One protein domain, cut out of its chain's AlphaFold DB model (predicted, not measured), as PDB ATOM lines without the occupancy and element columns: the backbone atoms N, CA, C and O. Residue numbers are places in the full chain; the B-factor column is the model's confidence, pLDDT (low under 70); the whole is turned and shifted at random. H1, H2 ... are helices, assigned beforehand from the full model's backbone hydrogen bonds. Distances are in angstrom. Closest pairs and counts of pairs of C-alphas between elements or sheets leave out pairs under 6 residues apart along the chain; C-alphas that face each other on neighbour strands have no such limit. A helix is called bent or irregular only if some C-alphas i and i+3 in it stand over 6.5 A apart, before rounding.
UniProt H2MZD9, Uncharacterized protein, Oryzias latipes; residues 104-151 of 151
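This is residues 104 to 151 of the 151 residues of an uncharacterized protein of Oryzias latipes (UniProt H2MZD9). Three short helices are strung out one after another in an open chain with no core, and no helix touches another. H2 and H3 follow each other along the long axis, H2 slanted to it and H3 nearly along it, while H1 stands crosswise at the opposite end from H3. The printed part has 48 residues with three named helices, in the order H1, H2, H3, and no named strand; the class is all helix. The whole is extended, with a radius of gyration of the C-alphas of 18.3 A, and it spans 54 by 21 by 13 A; residues 122 to 151, which include H2 and H3, stand free along this length.

H2, residues 126 to 136, shares with H1, residues 105 to 115, the place of longest helix, each with 11 residues. H2 touches no helix. H1 and H2 are apart, with no C-alpha of the one within 8 A of the other. They are joined by a short link of 10 residues, in which residues 121 to 123 are helical but have no name of their own. After H2 comes H3, residues 141 to 150, by a tight link of 4 residues, yet H2 and H3 are apart too. H1 and H3 are likewise apart. In H1, H2 and H3 every O i to N i+4 pair of the backbone is within hydrogen-bond range.

H2 is 15.2 A from first to last C-alpha, from Glu 126 at (-31.893, -49.297, -36.348) to Ala 136 at (-42.048, -41.209, -28.478). H1, from Leu 105 to Glu 115, is 15.3 A from first to last C-alpha, and C-alpha 105 is at (-14.983, -30.379, -35.420). H3, from Tyr 141 to Ala 150, is 14.2 A from first to last C-alpha and ends with C-alpha 150 at (-60.164, -40.117, -14.700). No helix is bent or irregular.

The two C-alphas farthest apart are those of Phe 104 and Arg 151, the first and last printed residues, at 55.7 A. The outline is a rod. The printed part has no cut and ends at residue 151, the chain's last residue. Neither link between the helices is long. The mean pLDDT of the printed part is 81.7. H1 has a mean of 90 and H3 of 91, against 73 for H2. Confidence is under 70 at 9 residues, namely residues 122 to 129, of which 126 to 129 belong to H2, and residue 151.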
ATOM      1  N   PHE A 104     -10.640 -30.327 -37.584       87.75
ATOM      2  CA  PHE A 104     -11.469 -29.547 -36.697       87.75
ATOM      3  C   PHE A 104     -12.862 -30.175 -36.625       87.75
ATOM      4  O   PHE A 104     -13.291 -30.889 -37.530       87.75
ATOM      5  N   LEU A 105     -13.616 -29.871 -35.567       89.19
ATOM      6  CA  LEU A 105     -14.983 -30.379 -35.420       89.19
ATOM      7  C   LEU A 105     -15.857 -30.051 -36.649       89.19
ATOM      8  O   LEU A 105     -16.616 -30.896 -37.109       89.19
ATOM      9  N   LYS A 106     -15.666 -28.864 -37.244       91.38
ATOM     10  CA  LYS A 106     -16.351 -28.453 -38.486       91.38
ATOM     11  C   LYS A 106     -15.971 -29.302 -39.700       91.38
ATOM     12  O   LYS A 106     -16.777 -29.443 -40.612       91.38
ATOM     13  N   ASP A 107     -14.748 -29.825 -39.747       92.19
ATOM     14  CA  ASP A 107     -14.311 -30.675 -40.856       92.19
ATOM     15  C   ASP A 107     -15.010 -32.028 -40.790       92.19
ATOM     16  O   ASP A 107     -15.463 -32.523 -41.817       92.19
ATOM     17  N   TYR A 108     -15.195 -32.567 -39.581       89.44
ATOM     18  CA  TYR A 108     -15.998 -33.769 -39.371       89.44
ATOM     19  C   TYR A 108     -17.467 -33.543 -39.746       89.44
ATOM     20  O   TYR A 108     -18.038 -34.341 -40.479       89.44
ATOM     21  N   GLU A 109     -18.076 -32.436 -39.310       90.56
ATOM     22  CA  GLU A 109     -19.451 -32.080 -39.700       90.56
ATOM     23  C   GLU A 109     -19.601 -31.977 -41.226       90.56
ATOM     24  O   GLU A 109     -20.544 -32.517 -41.804       90.56
ATOM     25  N   ARG A 110     -18.641 -31.332 -41.899       93.88
ATOM     26  CA  ARG A 110     -18.638 -31.206 -43.361       93.88
ATOM     27  C   ARG A 110     -18.463 -32.562 -44.053       93.88
ATOM     28  O   ARG A 110     -19.150 -32.815 -45.039       93.88
ATOM     29  N   ALA A 111     -17.598 -33.432 -43.526       89.12
ATOM     30  CA  ALA A 111     -17.417 -34.797 -44.020       89.12
ATOM     31  C   ALA A 111     -18.694 -35.635 -43.856       89.12
ATOM     32  O   ALA A 111     -19.106 -36.319 -44.785       89.12
ATOM     33  N   VAL A 112     -19.394 -35.514 -42.723       90.00
ATOM     34  CA  VAL A 112     -20.683 -36.188 -42.502       90.00
ATOM     35  C   VAL A 112     -21.731 -35.736 -43.527       90.00
ATOM     36  O   VAL A 112     -22.457 -36.569 -44.061       90.00
ATOM     37  N   ILE A 113     -21.797 -34.444 -43.860       88.62
ATOM     38  CA  ILE A 113     -22.756 -33.930 -44.854       88.62
ATOM     39  C   ILE A 113     -22.420 -34.415 -46.271       88.62
ATOM     40  O   ILE A 113     -23.317 -34.850 -46.991       88.62
ATOM     41  N   LEU A 114     -21.149 -34.331 -46.673       89.19
ATOM     42  CA  LEU A 114     -20.724 -34.651 -48.040       89.19
ATOM     43  C   LEU A 114     -20.656 -36.158 -48.311       89.19
ATOM     44  O   LEU A 114     -21.069 -36.598 -49.379       89.19
ATOM     45  N   GLU A 115     -20.133 -36.941 -47.367       87.81
ATOM     46  CA  GLU A 115     -19.849 -38.369 -47.565       87.81
ATOM     47  C   GLU A 115     -20.948 -39.268 -46.996       87.81
ATOM     48  O   GLU A 115     -21.258 -40.307 -47.572       87.81
ATOM     49  N   LYS A 116     -21.545 -38.875 -45.861       83.75
ATOM     50  CA  LYS A 116     -22.547 -39.680 -45.141       83.75
ATOM     51  C   LYS A 116     -23.980 -39.180 -45.331       83.75
ATOM     52  O   LYS A 116     -24.865 -39.568 -44.573       83.75
ATOM     53  N   GLU A 117     -24.224 -38.308 -46.311       81.81
ATOM     54  CA  GLU A 117     -25.539 -37.694 -46.578       81.81
ATOM     55  C   GLU A 117     -26.149 -36.978 -45.352       81.81
ATOM     56  O   GLU A 117     -27.369 -36.847 -45.235       81.81
ATOM     57  N   GLY A 118     -25.320 -36.550 -44.395       80.25
ATOM     58  CA  GLY A 118     -25.772 -35.963 -43.133       80.25
ATOM     59  C   GLY A 118     -26.190 -36.970 -42.053       80.25
ATOM     60  O   GLY A 118     -26.698 -36.543 -41.019       80.25
ATOM     61  N   LYS A 119     -25.990 -38.279 -42.254       81.19
ATOM     62  CA  LYS A 119     -26.296 -39.321 -41.261       81.19
ATOM     63  C   LYS A 119     -25.084 -39.574 -40.371       81.19
ATOM     64  O   LYS A 119     -24.001 -39.917 -40.854       81.19
ATOM     65  N   TYR A 120     -25.264 -39.416 -39.064       80.31
ATOM     66  CA  TYR A 120     -24.238 -39.787 -38.095       80.31
ATOM     67  C   TYR A 120     -24.247 -41.305 -37.886       80.31
ATOM     68  O   TYR A 120     -25.257 -41.964 -38.118       80.31
ATOM     69  N   GLU A 121     -23.123 -41.883 -37.456       71.00
ATOM     70  CA  GLU A 121     -23.031 -43.340 -37.236       71.00
ATOM     71  C   GLU A 121     -24.045 -43.823 -36.184       71.00
ATOM     72  O   GLU A 121     -24.621 -44.894 -36.334       71.00
ATOM     73  N   ASP A 122     -24.372 -42.972 -35.209       64.75
ATOM     74  CA  ASP A 122     -25.408 -43.201 -34.191       64.75
ATOM     75  C   ASP A 122     -26.846 -43.249 -34.756       64.75
ATOM     76  O   ASP A 122     -27.754 -43.798 -34.140       64.75
ATOM     77  N   ASP A 123     -27.076 -42.698 -35.952       59.09
ATOM     78  CA  ASP A 123     -28.378 -42.765 -36.631       59.09
ATOM     79  C   ASP A 123     -28.526 -44.024 -37.501       59.09
ATOM     80  O   ASP A 123     -29.608 -44.281 -38.035       59.09
ATOM     81  N   SER A 124     -27.450 -44.805 -37.664       56.62
ATOM     82  CA  SER A 124     -27.458 -46.057 -38.430       56.62
ATOM     83  C   SER A 124     -27.812 -47.290 -37.594       56.62
ATOM     84  O   SER A 124     -28.142 -48.334 -38.159       56.62
ATOM     85  N   ASP A 125     -27.856 -47.153 -36.266       63.34
ATOM     86  CA  ASP A 125     -28.347 -48.194 -35.372       63.34
ATOM     87  C   ASP A 125     -29.883 -48.203 -35.380       63.34
ATOM     88  O   ASP A 125     -30.571 -47.493 -34.639       63.34
ATOM     89  N   GLU A 126     -30.449 -49.055 -36.236       62.47
ATOM     90  CA  GLU A 126     -31.893 -49.297 -36.348       62.47
ATOM     91  C   GLU A 126     -32.542 -49.651 -34.990       62.47
ATOM     92  O   GLU A 126     -33.706 -49.327 -34.734       62.47
ATOM     93  N   GLU A 127     -31.764 -50.224 -34.065       64.44
ATOM     94  CA  GLU A 127     -32.175 -50.494 -32.686       64.44
ATOM     95  C   GLU A 127     -32.373 -49.210 -31.855       64.44
ATOM     96  O   GLU A 127     -33.324 -49.110 -31.069       64.44
ATOM     97  N   GLU A 128     -31.525 -48.195 -32.027       64.75
ATOM     98  CA  GLU A 128     -31.663 -46.922 -31.323       64.75
ATOM     99  C   GLU A 128     -32.804 -46.082 -31.905       64.75
ATOM    100  O   GLU A 128     -33.608 -45.511 -31.156       64.75
ATOM    101  N   ALA A 129     -32.976 -46.101 -33.227       68.00
ATOM    102  CA  ALA A 129     -34.147 -45.523 -33.880       68.00
ATOM    103  C   ALA A 129     -35.455 -46.169 -33.379       68.00
ATOM    104  O   ALA A 129     -36.439 -45.467 -33.105       68.00
ATOM    105  N   ALA A 130     -35.469 -47.492 -33.182       72.56
ATOM    106  CA  ALA A 130     -36.603 -48.206 -32.600       72.56
ATOM    107  C   ALA A 130     -36.863 -47.794 -31.140       72.56
ATOM    108  O   ALA A 130     -38.012 -47.520 -30.781       72.56
ATOM    109  N   LYS A 131     -35.823 -47.659 -30.307       75.50
ATOM    110  CA  LYS A 131     -35.950 -47.166 -28.918       75.50
ATOM    111  C   LYS A 131     -36.465 -45.725 -28.857       75.50
ATOM    112  O   LYS A 131     -37.327 -45.418 -28.030       75.50
ATOM    113  N   ARG A 132     -36.002 -44.841 -29.752       76.00
ATOM    114  CA  ARG A 132     -36.493 -43.454 -29.877       76.00
ATOM    115  C   ARG A 132     -37.980 -43.428 -30.255       76.00
ATOM    116  O   ARG A 132     -38.744 -42.689 -29.634       76.00
ATOM    117  N   ARG A 133     -38.423 -44.289 -31.183       77.75
ATOM    118  CA  ARG A 133     -39.849 -44.452 -31.538       77.75
ATOM    119  C   ARG A 133     -40.690 -45.002 -30.386       77.75
ATOM    120  O   ARG A 133     -41.768 -44.476 -30.134       77.75
ATOM    121  N   GLN A 134     -40.201 -46.007 -29.657       77.56
ATOM    122  CA  GLN A 134     -40.902 -46.563 -28.492       77.56
ATOM    123  C   GLN A 134     -41.073 -45.525 -27.376       77.56
ATOM    124  O   GLN A 134     -42.154 -45.409 -26.805       77.56
ATOM    125  N   ARG A 135     -40.042 -44.711 -27.105       80.75
ATOM    126  CA  ARG A 135     -40.140 -43.600 -26.148       80.75
ATOM    127  C   ARG A 135     -41.111 -42.518 -26.629       80.75
ATOM    128  O   ARG A 135     -41.898 -42.026 -25.827       80.75
ATOM    129  N   ALA A 136     -41.097 -42.171 -27.915       79.25
ATOM    130  CA  ALA A 136     -42.048 -41.209 -28.478       79.25
ATOM    131  C   ALA A 136     -43.504 -41.714 -28.458       79.25
ATOM    132  O   ALA A 136     -44.425 -40.905 -28.396       79.25
ATOM    133  N   ALA A 137     -43.712 -43.036 -28.485       82.56
ATOM    134  CA  ALA A 137     -45.024 -43.668 -28.369       82.56
ATOM    135  C   ALA A 137     -45.515 -43.823 -26.916       82.56
ATOM    136  O   ALA A 137     -46.679 -44.165 -26.707       82.56
ATOM    137  N   SER A 138     -44.655 -43.596 -25.914       86.31
ATOM    138  CA  SER A 138     -45.073 -43.639 -24.510       86.31
ATOM    139  C   SER A 138     -45.922 -42.411 -24.146       86.31
ATOM    140  O   SER A 138     -45.672 -41.323 -24.679       86.31
ATOM    141  N   PRO A 139     -46.931 -42.553 -23.266       87.44
ATOM    142  CA  PRO A 139     -47.773 -41.437 -22.860       87.44
ATOM    143  C   PRO A 139     -46.945 -40.298 -22.267       87.44
ATOM    144  O   PRO A 139     -45.996 -40.502 -21.511       87.44
ATOM    145  N   SER A 140     -47.324 -39.063 -22.581       89.69
ATOM    146  CA  SER A 140     -46.748 -37.909 -21.893       89.69
ATOM    147  C   SER A 140     -47.175 -37.915 -20.423       89.69
ATOM    148  O   SER A 140     -48.310 -38.268 -20.111       89.69
ATOM    149  N   TYR A 141     -46.334 -37.388 -19.531       88.06
ATOM    150  CA  TYR A 141     -46.678 -37.147 -18.124       88.06
ATOM    151  C   TYR A 141     -48.057 -36.478 -17.942       88.06
ATOM    152  O   TYR A 141     -48.812 -36.811 -17.034       88.06
ATOM    153  N   ILE A 142     -48.433 -35.550 -18.833       92.00
ATOM    154  CA  ILE A 142     -49.745 -34.883 -18.788       92.00
ATOM    155  C   ILE A 142     -50.891 -35.853 -19.121       92.00
ATOM    156  O   ILE A 142     -51.970 -35.733 -18.543       92.00
ATOM    157  N   GLN A 143     -50.682 -36.790 -20.051       89.81
ATOM    158  CA  GLN A 143     -51.660 -37.830 -20.388       89.81
ATOM    159  C   GLN A 143     -51.823 -38.813 -19.226       89.81
ATOM    160  O   GLN A 143     -52.953 -39.037 -18.802       89.81
ATOM    161  N   GLU A 144     -50.723 -39.274 -18.623       92.56
ATOM    162  CA  GLU A 144     -50.770 -40.141 -17.435       92.56
ATOM    163  C   GLU A 144     -51.516 -39.471 -16.269       92.56
ATOM    164  O   GLU A 144     -52.388 -40.067 -15.642       92.56
ATOM    165  N   GLN A 145     -51.245 -38.188 -16.006       93.81
ATOM    166  CA  GLN A 145     -51.946 -37.418 -14.970       93.81
ATOM    167  C   GLN A 145     -53.449 -37.269 -15.244       93.81
ATOM    168  O   GLN A 145     -54.230 -37.144 -14.301       93.81
ATOM    169  N   ARG A 146     -53.875 -37.247 -16.513       93.75
ATOM    170  CA  ARG A 146     -55.301 -37.216 -16.874       93.75
ATOM    171  C   ARG A 146     -55.953 -38.576 -16.670       93.75
ATOM    172  O   ARG A 146     -57.042 -38.615 -16.114       93.75
ATOM    173  N   GLU A 147     -55.289 -39.659 -17.056       92.69
ATOM    174  CA  GLU A 147     -55.779 -41.024 -16.835       92.69
ATOM    175  C   GLU A 147     -55.908 -41.348 -15.343       92.69
ATOM    176  O   GLU A 147     -56.932 -41.870 -14.916       92.69
ATOM    177  N   LEU A 148     -54.925 -40.950 -14.529       90.31
ATOM    178  CA  LEU A 148     -54.969 -41.116 -13.073       90.31
ATOM    179  C   LEU A 148     -56.079 -40.300 -12.405       90.31
ATOM    180  O   LEU A 148     -56.579 -40.701 -11.363       90.31
ATOM    181  N   LYS A 149     -56.448 -39.152 -12.983       89.12
ATOM    182  CA  LYS A 149     -57.569 -38.328 -12.503       89.12
ATOM    183  C   LYS A 149     -58.929 -38.805 -13.008       89.12
ATOM    184  O   LYS A 149     -59.941 -38.426 -12.431       89.12
ATOM    185  N   ALA A 150     -58.953 -39.555 -14.108       84.44
ATOM    186  CA  ALA A 150     -60.164 -40.117 -14.700       84.44
ATOM    187  C   ALA A 150     -60.518 -41.506 -14.134       84.44
ATOM    188  O   ALA A 150     -61.583 -42.031 -14.458       84.44
ATOM    189  N   ARG A 151     -59.629 -42.088 -13.324       68.75
ATOM    190  CA  ARG A 151     -59.797 -43.360 -12.620       68.75
ATOM    191  C   ARG A 151     -60.264 -43.135 -11.187       68.75
ATOM    192  O   ARG A 151     -61.038 -43.992 -10.711       68.75
TER     193      ARG A 151